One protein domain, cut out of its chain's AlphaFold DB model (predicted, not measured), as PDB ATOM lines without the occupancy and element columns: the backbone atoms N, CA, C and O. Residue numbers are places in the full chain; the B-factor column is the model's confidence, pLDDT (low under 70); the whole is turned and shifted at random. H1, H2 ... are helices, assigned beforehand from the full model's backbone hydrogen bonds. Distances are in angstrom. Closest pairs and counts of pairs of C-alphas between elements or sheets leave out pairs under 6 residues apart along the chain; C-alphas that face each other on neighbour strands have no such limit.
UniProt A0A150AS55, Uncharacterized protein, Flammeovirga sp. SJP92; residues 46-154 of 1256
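AT A GLANCE: This is residues 46 to 154 of the 1256 residues of an uncharacterized protein of Flammeovirga sp. SJP92 (UniProt A0A150AS55). H4 and H6 lie side by side, running opposite ways, and H5 crosses at one end of this pair, where the end of H2 also meets it. The long loop of residues 67 to 86 reaches out to the other end of the longest axis; H1 lies further in, nearer the middle of the whole, and H3 sits between H1 and H6. The printed part has 109 residues with six named helices, H1 to H6 in chain order, and no named strand; the class is all helix. It is compact, with a radius of gyration of the C-alphas of 14.2 A and spans of 39 by 29 by 23 A.

HOW THE PARTS SIT: H6, residues 139 to 152, touches H4, residues 119 to 127, at a shallow tilt of 11 degrees, opposite ways; their closest C-alphas, Leu 119 and Ile 149, are 6.4 A apart. With residues 139 to 142 alone, H6 touches H5, residues 130 to 137, at a steep tilt of 61 degrees; the closest C-alphas, Ile 133 and Tyr 142, are 6.1 A apart. H2, residues 87 to 95, touches H5, C-alphas 95 and 137 being closest at 6.1 A. H2 and H6 only just touch, only at their ends, with 3 pairs of C-alphas within 8 A; the closest, Lys 95 and Ala 141, are 4.9 A apart. H3, residues 111 to 115, is close to but not clearly touching H6, and near H1, residues 54 to 66. H1 touches no helix. In each helix every O i to N i+4 pair is within hydrogen-bond range.

IN THESE COORDINATES: H6 measures 20.7 A and H1 18.3 A from first to last C-alpha. C-alpha 54 of H1 is at (-7.395, 18.539, 34.409) and C-alpha 152 of H6 at (-19.544, 8.262, 17.391).

THE WHOLE: The C-alphas farthest apart, Lys 47 and Glu 131, are 40.5 A apart. The printed part has no cut. The links H1 to H2 and H2 to H3 are long. Residue 82 is under 70 in pLDDT.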
ATOM      1  N   GLU A  46      -7.695  27.680  31.842       84.12
ATOM      2  CA  GLU A  46      -8.960  27.444  32.549       84.12
ATOM      3  C   GLU A  46     -10.145  28.135  31.850       84.12
ATOM      4  O   GLU A  46     -11.192  27.532  31.617       84.12
ATOM      5  N   LYS A  47      -9.954  29.386  31.414       83.44
ATOM      6  CA  LYS A  47     -10.992  30.180  30.743       83.44
ATOM      7  C   LYS A  47     -11.477  29.569  29.423       83.44
ATOM      8  O   LYS A  47     -12.656  29.690  29.092       83.44
ATOM      9  N   TRP A  48     -10.579  28.998  28.620       85.75
ATOM     10  CA  TRP A  48     -10.895  28.533  27.259       85.75
ATOM     11  C   TRP A  48     -11.159  27.030  27.143       85.75
ATOM     12  O   TRP A  48     -11.563  26.559  26.071       85.75
ATOM     13  N   ASN A  49     -10.997  26.292  28.242       88.62
ATOM     14  CA  ASN A  49     -11.230  24.851  28.319       88.62
ATOM     15  C   ASN A  49     -12.225  24.460  29.431       88.62
ATOM     16  O   ASN A  49     -11.929  23.554  30.203       88.62
ATOM     17  N   PRO A  50     -13.416  25.088  29.518       85.19
ATOM     18  CA  PRO A  50     -14.353  24.840  30.619       85.19
ATOM     19  C   PRO A  50     -14.954  23.422  30.620       85.19
ATOM     20  O   PRO A  50     -15.375  22.936  31.663       85.19
ATOM     21  N   ASP A  51     -14.994  22.755  29.460       86.50
ATOM     22  CA  ASP A  51     -15.577  21.414  29.276       86.50
ATOM     23  C   ASP A  51     -14.555  20.266  29.474       86.50
ATOM     24  O   ASP A  51     -14.865  19.089  29.229       86.50
ATOM     25  N   LEU A  52     -13.318  20.606  29.855       89.38
ATOM     26  CA  LEU A  52     -12.201  19.678  29.995       89.38
ATOM     27  C   LEU A  52     -11.778  19.544  31.454       89.38
ATOM     28  O   LEU A  52     -11.584  20.523  32.169       89.38
ATOM     29  N   THR A  53     -11.586  18.302  31.877       90.88
ATOM     30  CA  THR A  53     -10.976  17.995  33.168       90.88
ATOM     31  C   THR A  53      -9.464  18.215  33.118       90.88
ATOM     32  O   THR A  53      -8.836  18.160  32.057       90.88
ATOM     33  N   ILE A  54      -8.855  18.417  34.288       87.94
ATOM     34  CA  ILE A  54      -7.395  18.539  34.409       87.94
ATOM     35  C   ILE A  54      -6.702  17.287  33.848       87.94
ATOM     36  O   ILE A  54      -5.697  17.417  33.151       87.94
ATOM     37  N   ASP A  55      -7.253  16.096  34.094       90.00
ATOM     38  CA  ASP A  55      -6.696  14.830  33.605       90.00
ATOM     39  C   ASP A  55      -6.738  14.733  32.076       90.00
ATOM     40  O   ASP A  55      -5.751  14.326  31.468       90.00
ATOM     41  N   GLU A  56      -7.822  15.179  31.431       91.44
ATOM     42  CA  GLU A  56      -7.901  15.241  29.964       91.44
ATOM     43  C   GLU A  56      -6.857  16.200  29.375       91.44
ATOM     44  O   GLU A  56      -6.205  15.869  28.382       91.44
ATOM     45  N   ILE A  57      -6.646  17.367  29.998       90.12
ATOM     46  CA  ILE A  57      -5.624  18.333  29.561       90.12
ATOM     47  C   ILE A  57      -4.220  17.743  29.738       90.12
ATOM     48  O   ILE A  57      -3.400  17.816  28.821       90.12
ATOM     49  N   LYS A  58      -3.943  17.118  30.890       89.12
ATOM     50  CA  LYS A  58      -2.660  16.455  31.166       89.12
ATOM     51  C   LYS A  58      -2.388  15.323  30.178       89.12
ATOM     52  O   LYS A  58      -1.309  15.284  29.596       89.12
ATOM     53  N   ALA A  59      -3.366  14.448  29.945       91.31
ATOM     54  CA  ALA A  59      -3.257  13.344  28.997       91.31
ATOM     55  C   ALA A  59      -2.973  13.838  27.574       91.31
ATOM     56  O   ALA A  59      -2.112  13.294  26.882       91.31
ATOM     57  N   TYR A  60      -3.653  14.904  27.147       90.31
ATOM     58  CA  TYR A  60      -3.421  15.507  25.840       90.31
ATOM     59  C   TYR A  60      -2.022  16.118  25.719       90.31
ATOM     60  O   TYR A  60      -1.318  15.846  24.749       90.31
ATOM     61  N   ASN A  61      -1.584  16.895  26.710       88.62
ATOM     62  CA  ASN A  61      -0.254  17.506  26.722       88.62
ATOM     63  C   ASN A  61       0.868  16.462  26.747       88.62
ATOM     64  O   ASN A  61       1.847  16.593  26.011       88.62
ATOM     65  N   TRP A  62       0.708  15.411  27.553       90.50
ATOM     66  CA  TRP A  62       1.610  14.265  27.573       90.50
ATOM     67  C   TRP A  62       1.705  13.610  26.192       90.50
ATOM     68  O   TRP A  62       2.808  13.429  25.676       90.50
ATOM     69  N   TYR A  63       0.563  13.332  25.555       91.12
ATOM     70  CA  TYR A  63       0.520  12.739  24.221       91.12
ATOM     71  C   TYR A  63       1.228  13.616  23.180       91.12
ATOM     72  O   TYR A  63       2.080  13.137  22.437       91.12
ATOM     73  N   GLN A  64       0.934  14.918  23.151       88.06
ATOM     74  CA  GLN A  64       1.571  15.857  22.222       88.06
ATOM     75  C   GLN A  64       3.096  15.918  22.422       88.06
ATOM     76  O   GLN A  64       3.843  15.949  21.446       88.06
ATOM     77  N   HIS A  65       3.572  15.876  23.669       88.12
ATOM     78  CA  HIS A  65       5.004  15.839  23.967       88.12
ATOM     79  C   HIS A  65       5.664  14.534  23.510       88.12
ATOM     80  O   HIS A  65       6.764  14.565  22.963       88.12
ATOM     81  N   LYS A  66       4.988  13.389  23.679       89.94
ATOM     82  CA  LYS A  66       5.447  12.094  23.148       89.94
ATOM     83  C   LYS A  66       5.526  12.079  21.623       89.94
ATOM     84  O   LYS A  66       6.427  11.459  21.077       89.94
ATOM     85  N   MET A  67       4.667  12.843  20.954       87.00
ATOM     86  CA  MET A  67       4.725  13.074  19.507       87.00
ATOM     87  C   MET A  67       5.808  14.089  19.086       87.00
ATOM     88  O   MET A  67       5.808  14.549  17.947       87.00
ATOM     89  N   GLY A  68       6.724  14.462  19.988       85.12
ATOM     90  CA  GLY A  68       7.877  15.316  19.695       85.12
ATOM     91  C   GLY A  68       7.608  16.820  19.770       85.12
ATOM     92  O   GLY A  68       8.479  17.610  19.406       85.12
ATOM     93  N   LEU A  69       6.432  17.255  20.243       85.12
ATOM     94  CA  LEU A  69       6.115  18.682  20.317       85.12
ATOM     95  C   LEU A  69       6.708  19.342  21.576       85.12
ATOM     96  O   LEU A  69       6.520  18.850  22.692       85.12
ATOM     97  N   PRO A  70       7.389  20.497  21.446       80.56
ATOM     98  CA  PRO A  70       8.094  21.134  22.558       80.56
ATOM     99  C   PRO A  70       7.173  21.778  23.602       80.56
ATOM    100  O   PRO A  70       7.592  21.888  24.754       80.56
ATOM    101  N   LEU A  71       5.960  22.208  23.218       81.44
ATOM    102  CA  LEU A  71       4.922  22.767  24.105       81.44
ATOM    103  C   LEU A  71       5.455  23.851  25.072       81.44
ATOM    104  O   LEU A  71       5.257  23.781  26.288       81.44
ATOM    105  N   LYS A  72       6.146  24.866  24.527       78.56
ATOM    106  CA  LYS A  72       7.018  25.814  25.260       78.56
ATOM    107  C   LYS A  72       6.410  26.376  26.556       78.56
ATOM    108  O   LYS A  72       7.050  26.324  27.602       78.56
ATOM    109  N   ASN A  73       5.190  26.913  26.497       76.69
ATOM    110  CA  ASN A  73       4.552  27.554  27.657       76.69
ATOM    111  C   ASN A  73       3.829  26.568  28.572       76.69
ATOM    112  O   ASN A  73       3.787  26.772  29.783       76.69
ATOM    113  N   TRP A  74       3.356  25.449  28.030       80.38
ATOM    114  CA  TRP A  74       2.792  24.376  28.838       80.38
ATOM    115  C   TRP A  74       3.844  23.778  29.791       80.38
ATOM    116  O   TRP A  74       3.509  23.453  30.925       80.38
ATOM    117  N   LYS A  75       5.128  23.740  29.389       74.44
ATOM    118  CA  LYS A  75       6.288  23.405  30.254       74.44
ATOM    119  C   LYS A  75       6.480  24.314  31.456       74.44
ATOM    120  O   LYS A  75       7.079  23.897  32.440       74.44
ATOM    121  N   LYS A  76       5.978  25.543  31.397       75.31
ATOM    122  CA  LYS A  76       6.111  26.522  32.480       75.31
ATOM    123  C   LYS A  76       4.885  26.566  33.393       75.31
ATOM    124  O   LYS A  76       4.950  27.192  34.449       75.31
ATOM    125  N   SER A  77       3.781  25.925  32.997       78.62
ATOM    126  CA  SER A  77       2.561  25.837  33.803       78.62
ATOM    127  C   SER A  77       2.842  25.142  35.136       78.62
ATOM    128  O   SER A  77       3.563  24.149  35.170       78.62
ATOM    129  N   LYS A  78       2.267  25.617  36.244       74.06
ATOM    130  CA  LYS A  78       2.398  24.911  37.536       74.06
ATOM    131  C   LYS A  78       1.351  23.813  37.711       74.06
ATOM    132  O   LYS A  78       1.545  22.909  38.515       74.06
ATOM    133  N   VAL A  79       0.249  23.904  36.968       75.31
ATOM    134  CA  VAL A  79      -0.925  23.029  37.107       75.31
ATOM    135  C   VAL A  79      -0.976  21.971  36.001       75.31
ATOM    136  O   VAL A  79      -1.324  20.816  36.250       75.31
ATOM    137  N   TYR A  80      -0.606  22.357  34.778       76.12
ATOM    138  CA  TYR A  80      -0.794  21.565  33.559       76.12
ATOM    139  C   TYR A  80       0.515  21.023  32.963       76.12
ATOM    140  O   TYR A  80       0.482  20.348  31.932       76.12
ATOM    141  N   ASN A  81       1.660  21.307  33.594       72.19
ATOM    142  CA  ASN A  81       2.955  20.729  33.240       72.19
ATOM    143  C   ASN A  81       3.021  19.278  33.727       72.19
ATOM    144  O   ASN A  81       3.407  19.013  34.861       72.19
ATOM    145  N   HIS A  82       2.596  18.349  32.870       69.75
ATOM    146  CA  HIS A  82       2.637  16.913  33.150       69.75
ATOM    147  C   HIS A  82       3.047  16.133  31.893       69.75
ATOM    148  O   HIS A  82       2.251  15.427  31.282       69.75
ATOM    149  N   PHE A  83       4.298  16.321  31.453       74.50
ATOM    150  CA  PHE A  83       4.848  15.708  30.225       74.50
ATOM    151  C   PHE A  83       5.404  14.295  30.414       74.50
ATOM    152  O   PHE A  83       5.806  13.648  29.445       74.50
ATOM    153  N   SER A  84       5.399  13.801  31.648       77.50
ATOM    154  CA  SER A  84       5.787  12.445  32.015       77.50
ATOM    155  C   SER A  84       4.687  11.840  32.883       77.50
ATOM    156  O   SER A  84       4.555  12.206  34.048       77.50
ATOM    157  N   LEU A  85       3.899  10.933  32.304       82.75
ATOM    158  CA  LEU A  85       3.001  10.055  33.050       82.75
ATOM    159  C   LEU A  85       3.764   8.790  33.445       82.75
ATOM    160  O   LEU A  85       4.474   8.217  32.618       82.75
ATOM    161  N   THR A  86       3.602   8.360  34.690       86.62
ATOM    162  CA  THR A  86       4.021   7.029  35.148       86.62
ATOM    163  C   THR A  86       3.108   5.949  34.563       86.62
ATOM    164  O   THR A  86       1.940   6.211  34.270       86.62
ATOM    165  N   ASP A  87       3.583   4.705  34.461       85.75
ATOM    166  CA  ASP A  87       2.762   3.586  33.963       85.75
ATOM    167  C   ASP A  87       1.475   3.390  34.781       85.75
ATOM    168  O   ASP A  87       0.423   3.039  34.242       85.75
ATOM    169  N   LYS A  88       1.527   3.691  36.086       87.81
ATOM    170  CA  LYS A  88       0.359   3.663  36.974       87.81
ATOM    171  C   LYS A  88      -0.677   4.722  36.588       87.81
ATOM    172  O   LYS A  88      -1.869   4.422  36.570       87.81
ATOM    173  N   GLU A  89      -0.243   5.940  36.268       88.94
ATOM    174  CA  GLU A  89      -1.136   7.010  35.808       88.94
ATOM    175  C   GLU A  89      -1.710   6.705  34.425       88.94
ATOM    176  O   GLU A  89      -2.909   6.879  34.227       88.94
ATOM    177  N   ILE A  90      -0.898   6.184  33.497       89.88
ATOM    178  CA  ILE A  90      -1.377   5.737  32.180       89.88
ATOM    179  C   ILE A  90      -2.453   4.661  32.364       89.88
ATOM    180  O   ILE A  90      -3.540   4.779  31.800       89.88
ATOM    181  N   SER A  91      -2.200   3.658  33.212       90.19
ATOM    182  CA  SER A  91      -3.179   2.610  33.524       90.19
ATOM    183  C   SER A  91      -4.474   3.182  34.104       90.19
ATOM    184  O   SER A  91      -5.564   2.794  33.681       90.19
ATOM    185  N   GLN A  92      -4.378   4.151  35.017       92.06
ATOM    186  CA  GLN A  92      -5.548   4.808  35.592       92.06
ATOM    187  C   GLN A  92      -6.323   5.632  34.554       92.06
ATOM    188  O   GLN A  92      -7.551   5.579  34.522       92.06
ATOM    189  N   PHE A  93      -5.631   6.370  33.688       94.06
ATOM    190  CA  PHE A  93      -6.247   7.186  32.641       94.06
ATOM    191  C   PHE A  93      -6.951   6.330  31.590       94.06
ATOM    192  O   PHE A  93      -8.034   6.700  31.139       94.06
ATOM    193  N   VAL A  94      -6.392   5.169  31.245       93.62
ATOM    194  CA  VAL A  94      -7.053   4.197  30.364       93.62
ATOM    195  C   VAL A  94      -8.309   3.629  31.033       93.62
ATOM    196  O   VAL A  94      -9.386   3.648  30.437       93.62
ATOM    197  N   LYS A  95      -8.219   3.210  32.304       91.31
ATOM    198  CA  LYS A  95      -9.371   2.709  33.082       91.31
ATOM    199  C   LYS A  95     -10.498   3.734  33.207       91.31
ATOM    200  O   LYS A  95     -11.668   3.374  33.115       91.31
ATOM    201  N   ASN A  96     -10.144   5.006  33.375       90.62
ATOM    202  CA  ASN A  96     -11.092   6.112  33.503       90.62
ATOM    203  C   ASN A  96     -11.633   6.615  32.149       90.62
ATOM    204  O   ASN A  96     -12.517   7.469  32.136       90.62
ATOM    205  N   GLY A  97     -11.123   6.122  31.012       90.12
ATOM    206  CA  GLY A  97     -11.564   6.557  29.683       90.12
ATOM    207  C   GLY A  97     -11.025   7.913  29.229       90.12
ATOM    208  O   GLY A  97     -11.657   8.576  28.410       90.12
ATOM    209  N   VAL A  98      -9.891   8.345  29.776       92.62
ATOM    210  CA  VAL A  98      -9.180   9.564  29.361       92.62
ATOM    211  C   VAL A  98      -8.231   9.261  28.196       92.62
ATOM    212  O   VAL A  98      -8.127  10.048  27.252       92.62
ATOM    213  N   LEU A  99      -7.566   8.102  28.254       94.75
ATOM    214  CA  LEU A  99      -6.675   7.582  27.217       94.75
ATOM    215  C   LEU A  99      -7.254   6.311  26.588       94.75
ATOM    216  O   LEU A  99      -7.885   5.503  27.266       94.75
ATOM    217  N   PHE A 100      -6.992   6.133  25.297       95.19
ATOM    218  CA  PHE A 100      -7.511   5.040  24.485       95.19
ATOM    219  C   PHE A 100      -6.383   4.334  23.740       95.19
ATOM    220  O   PHE A 100      -5.444   4.968  23.264       95.19
ATOM    221  N   ILE A 101      -6.466   3.018  23.623       93.25
ATOM    222  CA  ILE A 101      -5.433   2.172  23.031       93.25
ATOM    223  C   ILE A 101      -5.918   1.686  21.673       93.25
ATOM    224  O   ILE A 101      -7.087   1.342  21.506       93.25
ATOM    225  N   LYS A 102      -5.004   1.642  20.704       89.69
ATOM    226  CA  LYS A 102      -5.235   1.008  19.409       89.69
ATOM    227  C   LYS A 102      -4.009   0.228  18.963       89.69
ATOM    228  O   LYS A 102      -2.891   0.500  19.405       89.69
ATOM    229  N   LYS A 103      -4.223  -0.729  18.066       89.25
ATOM    230  CA  LYS A 103      -3.158  -1.567  17.520       89.25
ATOM    231  C   LYS A 103      -2.156  -0.732  16.717       89.25
ATOM    232  O   LYS A 103      -2.536   0.186  15.995       89.25
ATOM    233  N   GLY A 104      -0.873  -1.076  16.837       81.94
ATOM    234  CA  GLY A 104       0.203  -0.471  16.045       81.94
ATOM    235  C   GLY A 104       0.588   0.957  16.443       81.94
ATOM    236  O   GLY A 104       1.328   1.600  15.707       81.94
ATOM    237  N   VAL A 105       0.106   1.465  17.583       84.31
ATOM    238  CA  VAL A 105       0.530   2.765  18.122       84.31
ATOM    239  C   VAL A 105       1.277   2.553  19.424       84.31
ATOM    240  O   VAL A 105       0.827   1.824  20.301       84.31
ATOM    241  N   GLU A 106       2.416   3.225  19.536       84.56
ATOM    242  CA  GLU A 106       3.326   3.119  20.676       84.56
ATOM    243  C   GLU A 106       2.716   3.671  21.976       84.56
ATOM    244  O   GLU A 106       2.963   3.146  23.059       84.56
ATOM    245  N   TYR A 107       1.874   4.706  21.872       89.50
ATOM    246  CA  TYR A 107       1.304   5.422  23.013       89.50
ATOM    247  C   TYR A 107      -0.232   5.476  22.967       89.50
ATOM    248  O   TYR A 107      -0.801   5.780  21.914       89.50
ATOM    249  N   PRO A 108      -0.923   5.276  24.108       92.25
ATOM    250  CA  PRO A 108      -2.348   5.573  24.230       92.25
ATOM    251  C   PRO A 108      -2.689   7.010  23.808       92.25
ATOM    252  O   PRO A 108      -1.929   7.948  24.047       92.25
ATOM    253  N   GLN A 109      -3.855   7.193  23.195       94.12
ATOM    254  CA  GLN A 109      -4.293   8.441  22.581       94.12
ATOM    255  C   GLN A 109      -5.408   9.117  23.393       94.12
ATOM    256  O   GLN A 109      -6.309   8.439  23.884       94.12
ATOM    257  N   PRO A 110      -5.420  10.456  23.495       93.94
ATOM    258  CA  PRO A 110      -6.557  11.198  24.031       93.94
ATOM    259  C   PRO A 110      -7.807  11.029  23.160       93.94
ATOM    260  O   PRO A 110      -7.701  10.898  21.939       93.94
ATOM    261  N   LEU A 111      -8.994  11.144  23.767       92.00
ATOM    262  CA  LEU A 111     -10.293  10.940  23.105       92.00
ATOM    263  C   LEU A 111     -10.433  11.651  21.746       92.00
ATOM    264  O   LEU A 111     -10.858  11.041  20.768       92.00
ATOM    265  N   ALA A 112     -10.075  12.937  21.674       89.94
ATOM    266  CA  ALA A 112     -10.228  13.726  20.451       89.94
ATOM    267  C   ALA A 112      -9.335  13.228  19.299       89.94
ATOM    268  O   ALA A 112      -9.742  13.288  18.142       89.94
ATOM    269  N   VAL A 113      -8.141  12.713  19.614       90.75
ATOM    270  CA  VAL A 113      -7.203  12.143  18.631       90.75
ATOM    271  C   VAL A 113      -7.631  10.731  18.234       90.75
ATOM    272  O   VAL A 113      -7.560  10.364  17.065       90.75
ATOM    273  N   PHE A 114      -8.110   9.952  19.203       92.75
ATOM    274  CA  PHE A 114      -8.614   8.602  18.983       92.75
ATOM    275  C   PHE A 114      -9.808   8.600  18.015       92.75
ATOM    276  O   PHE A 114      -9.834   7.835  17.055       92.75
ATOM    277  N   LEU A 115     -10.756   9.524  18.207       91.12
ATOM    278  CA  LEU A 115     -11.962   9.631  17.380       91.12
ATOM    279  C   LEU A 115     -11.764  10.358  16.045       91.12
ATOM    280  O   LEU A 115     -12.631  10.275  15.183       91.12
ATOM    281  N   SER A 116     -10.638  11.047  15.826       87.19
ATOM    282  CA  SER A 116     -10.379  11.720  14.544       87.19
ATOM    283  C   SER A 116      -9.985  10.759  13.414       87.19
ATOM    284  O   SER A 116      -9.709  11.207  12.300       87.19
ATOM    285  N   LYS A 117      -9.868   9.462  13.720       86.50
ATOM    286  CA  LYS A 117      -9.490   8.386  12.802       86.50
ATOM    287  C   LYS A 117     -10.726   7.678  12.247       86.50
ATOM    288  O   LYS A 117     -11.853   7.938  12.654       86.50
ATOM    289  N   ASN A 118     -10.493   6.766  11.312       90.12
ATOM    290  CA  ASN A 118     -11.543   5.942  10.743       90.12
ATOM    291  C   ASN A 118     -12.125   4.977  11.790       90.12
ATOM    292  O   ASN A 118     -11.436   4.066  12.242       90.12
ATOM    293  N   LEU A 119     -13.389   5.164  12.168       92.19
ATOM    294  CA  LEU A 119     -14.012   4.461  13.289       92.19
ATOM    295  C   LEU A 119     -14.353   2.994  12.994       92.19
ATOM    296  O   LEU A 119     -14.406   2.198  13.929       92.19
ATOM    297  N   TYR A 120     -14.537   2.608  11.727       91.88
ATOM    298  CA  TYR A 120     -14.718   1.196  11.357       91.88
ATOM    299  C   TYR A 120     -13.396   0.435  11.457       91.88
ATOM    300  O   TYR A 120     -13.344  -0.636  12.064       91.88
ATOM    301  N   ALA A 121     -12.315   1.016  10.925       90.12
ATOM    302  CA  ALA A 121     -10.976   0.450  11.070       90.12
ATOM    303  C   ALA A 121     -10.554   0.406  12.549       90.12
ATOM    304  O   ALA A 121     -10.045  -0.612  13.018       90.12
ATOM    305  N   LEU A 122     -10.841   1.472  13.304       91.88
ATOM    306  CA  LEU A 122     -10.526   1.578  14.728       91.88
ATOM    307  C   LEU A 122     -11.229   0.507  15.566       91.88
ATOM    308  O   LEU A 122     -10.603  -0.089  16.437       91.88
ATOM    309  N   GLU A 123     -12.506   0.222  15.296       93.25
ATOM    310  CA  GLU A 123     -13.233  -0.853  15.980       93.25
ATOM    311  C   GLU A 123     -12.540  -2.206  15.789       93.25
ATOM    312  O   GLU A 123     -12.346  -2.949  16.751       93.25
ATOM    313  N   ARG A 124     -12.129  -2.517  14.555       91.25
ATOM    314  CA  ARG A 124     -11.407  -3.752  14.236       91.25
ATOM    315  C   ARG A 124     -10.050  -3.808  14.931       91.25
ATOM    316  O   ARG A 124      -9.696  -4.842  15.492       91.25
ATOM    317  N   GLU A 125      -9.299  -2.710  14.890       92.38
ATOM    318  CA  GLU A 125      -8.001  -2.600  15.558       92.38
ATOM    319  C   GLU A 125      -8.132  -2.870  17.058       92.38
ATOM    320  O   GLU A 125      -7.373  -3.679  17.584       92.38
ATOM    321  N   VAL A 126      -9.115  -2.258  17.723       94.19
ATOM    322  CA  VAL A 126      -9.363  -2.431  19.162       94.19
ATOM    323  C   VAL A 126      -9.808  -3.855  19.493       94.19
ATOM    324  O   VAL A 126      -9.269  -4.442  20.427       94.19
ATOM    325  N   LYS A 127     -10.723  -4.447  18.712       94.69
ATOM    326  CA  LYS A 127     -11.136  -5.854  18.885       94.69
ATOM    327  C   LYS A 127      -9.961  -6.822  18.754       94.69
ATOM    328  O   LYS A 127      -9.871  -7.791  19.494       94.69
ATOM    329  N   SER A 128      -9.022  -6.547  17.848       94.88
ATOM    330  CA  SER A 128      -7.858  -7.418  17.644       94.88
ATOM    331  C   SER A 128      -6.836  -7.406  18.788       94.88
ATOM    332  O   SER A 128      -5.926  -8.228  18.777       94.88
ATOM    333  N   ILE A 129      -6.965  -6.478  19.743       94.31
ATOM    334  CA  ILE A 129      -6.131  -6.376  20.952       94.31
ATOM    335  C   ILE A 129      -6.987  -6.461  22.228       94.31
ATOM    336  O   ILE A 129      -6.602  -5.947  23.276       94.31
ATOM    337  N   GLU A 130      -8.169  -7.077  22.139       94.75
ATOM    338  CA  GLU A 130      -9.114  -7.216  23.252       94.75
ATOM    339  C   GLU A 130      -8.456  -7.857  24.484       94.75
ATOM    340  O   GLU A 130      -8.470  -7.268  25.566       94.75
ATOM    341  N   GLU A 131      -7.799  -9.005  24.307       93.94
ATOM    342  CA  GLU A 131      -7.131  -9.740  25.391       93.94
ATOM    343  C   GLU A 131      -6.009  -8.918  26.052       93.94
ATOM    344  O   GLU A 131      -5.875  -8.903  27.281       93.94
ATOM    345  N   ASP A 132      -5.245  -8.159  25.263       92.25
ATOM    346  CA  ASP A 132      -4.183  -7.276  25.760       92.25
ATOM    347  C   ASP A 132      -4.742  -6.124  26.606       92.25
ATOM    348  O   ASP A 132      -4.159  -5.744  27.627       92.25
ATOM    349  N   ILE A 133      -5.878  -5.551  26.194       92.62
ATOM    350  CA  ILE A 133      -6.527  -4.467  26.938       92.62
ATOM    351  C   ILE A 133      -7.122  -5.012  28.237       92.62
ATOM    352  O   ILE A 133      -6.931  -4.409  29.297       92.62
ATOM    353  N   ILE A 134      -7.819  -6.150  28.178       94.12
ATOM    354  CA  ILE A 134      -8.463  -6.761  29.344       94.12
ATOM    355  C   ILE A 134      -7.413  -7.186  30.373       94.12
ATOM    356  O   ILE A 134      -7.559  -6.863  31.552       94.12
ATOM    357  N   SER A 135      -6.331  -7.836  29.946       92.88
ATOM    358  CA  SER A 135      -5.272  -8.301  30.851       92.88
ATOM    359  C   SER A 135      -4.538  -7.152  31.554       92.88
ATOM    360  O   SER A 135      -4.258  -7.244  32.749       92.88
ATOM    361  N   LYS A 136      -4.260  -6.041  30.855       91.19
ATOM    362  CA  LYS A 136      -3.502  -4.904  31.414       91.19
ATOM    363  C   LYS A 136      -4.367  -3.870  32.141       91.19
ATOM    364  O   LYS A 136      -3.917  -3.265  33.117       91.19
ATOM    365  N   TYR A 137      -5.595  -3.633  31.676       92.56
ATOM    366  CA  TYR A 137      -6.436  -2.518  32.135       92.56
ATOM    367  C   TYR A 137      -7.817  -2.948  32.647       92.56
ATOM    368  O   TYR A 137      -8.479  -2.156  33.321       92.56
ATOM    369  N   GLY A 138      -8.223  -4.197  32.425       92.31
ATOM    370  CA  GLY A 138      -9.484  -4.768  32.897       92.31
ATOM    371  C   GLY A 138     -10.646  -4.625  31.910       92.31
ATOM    372  O   GLY A 138     -10.639  -3.778  31.016       92.31
ATOM    373  N   GLN A 139     -11.686  -5.435  32.125       94.06
ATOM    374  CA  GLN A 139     -12.869  -5.541  31.258       94.06
ATOM    375  C   GLN A 139     -13.562  -4.194  30.997       94.06
ATOM    376  O   GLN A 139     -13.842  -3.835  29.853       94.06
ATOM    377  N   ASN A 140     -13.764  -3.398  32.052       92.94
ATOM    378  CA  ASN A 140     -14.427  -2.093  31.955       92.94
ATOM    379  C   ASN A 140     -13.710  -1.131  30.994       92.94
ATOM    380  O   ASN A 140     -14.362  -0.299  30.359       92.94
ATOM    381  N   ALA A 141     -12.379  -1.225  30.883       92.50
ATOM    382  CA  ALA A 141     -11.614  -0.379  29.977       92.50
ATOM    383  C   ALA A 141     -11.934  -0.727  28.518       92.50
ATOM    384  O   ALA A 141     -12.276   0.171  27.747       92.50
ATOM    385  N   TYR A 142     -11.900  -2.013  28.151       95.31
ATOM    386  CA  TYR A 142     -12.247  -2.481  26.805       95.31
ATOM    387  C   TYR A 142     -13.683  -2.106  26.416       95.31
ATOM    388  O   TYR A 142     -13.912  -1.483  25.376       95.31
ATOM    389  N   GLU A 143     -14.649  -2.365  27.302       94.75
ATOM    390  CA  GLU A 143     -16.052  -2.007  27.072       94.75
ATOM    391  C   GLU A 143     -16.244  -0.504  26.840       94.75
ATOM    392  O   GLU A 143     -17.080  -0.097  26.031       94.75
ATOM    393  N   ASN A 144     -15.467   0.341  27.522       94.31
ATOM    394  CA  ASN A 144     -15.516   1.782  27.315       94.31
ATOM    395  C   ASN A 144     -14.969   2.197  25.936       94.31
ATOM    396  O   ASN A 144     -15.555   3.077  25.303       94.31
ATOM    397  N   HIS A 145     -13.911   1.547  25.429       95.38
ATOM    398  CA  HIS A 145     -13.399   1.809  24.076       95.38
ATOM    399  C   HIS A 145     -14.480   1.526  23.031       95.38
ATOM    400  O   HIS A 145     -14.813   2.400  22.228       95.38
ATOM    401  N   ILE A 146     -15.088   0.337  23.091       95.19
ATOM    402  CA  ILE A 146     -16.142  -0.073  22.156       95.19
ATOM    403  C   ILE A 146     -17.374   0.828  22.280       95.19
ATOM    404  O   ILE A 146     -17.941   1.248  21.271       95.19
ATOM    405  N   ARG A 147     -17.770   1.203  23.501       95.44
ATOM    406  CA  ARG A 147     -18.895   2.119  23.745       95.44
ATOM    407  C   ARG A 147     -18.672   3.493  23.121       95.44
ATOM    408  O   ARG A 147     -19.592   4.043  22.516       95.44
ATOM    409  N   VAL A 148     -17.474   4.056  23.277       93.50
ATOM    410  CA  VAL A 148     -17.107   5.350  22.691       93.50
ATOM    411  C   VAL A 148     -17.105   5.263  21.168       93.50
ATOM    412  O   VAL A 148     -17.721   6.113  20.528       93.50
ATOM    413  N   ILE A 149     -16.507   4.217  20.591       93.88
ATOM    414  CA  ILE A 149     -16.522   4.002  19.140       93.88
ATOM    415  C   ILE A 149     -17.966   3.906  18.643       93.88
ATOM    416  O   ILE A 149     -18.363   4.718  17.820       93.88
ATOM    417  N   ASN A 150     -18.789   3.016  19.199       92.44
ATOM    418  CA  ASN A 150     -20.177   2.816  18.762       92.44
ATOM    419  C   ASN A 150     -21.055   4.067  18.902       92.44
ATOM    420  O   ASN A 150     -21.996   4.244  18.135       92.44
ATOM    421  N   LYS A 151     -20.748   4.949  19.859       92.69
ATOM    422  CA  LYS A 151     -21.462   6.217  20.038       92.69
ATOM    423  C   LYS A 151     -21.195   7.218  18.908       92.69
ATOM    424  O   LYS A 151     -22.099   7.969  18.556       92.69
ATOM    425  N   PHE A 152     -19.962   7.279  18.402       90.62
ATOM    426  CA  PHE A 152     -19.544   8.262  17.391       90.62
ATOM    427  C   PHE A 152     -19.424   7.676  15.982       90.62
ATOM    428  O   PHE A 152     -19.389   8.426  15.006       90.62
ATOM    429  N   LYS A 153     -19.383   6.346  15.870       89.81
ATOM    430  CA  LYS A 153     -19.322   5.611  14.613       89.81
ATOM    431  C   LYS A 153     -20.527   5.980  13.746       89.81
ATOM    432  O   LYS A 153     -21.665   5.872  14.211       89.81
ATOM    433  N   PRO A 154     -20.316   6.409  12.491       87.06
ATOM    434  CA  PRO A 154     -21.428   6.780  11.633       87.06
ATOM    435  C   PRO A 154     -22.322   5.581  11.312       87.06
ATOM    436  O   PRO A 154     -21.826   4.464  11.176       87.06
TER     437      PRO A 154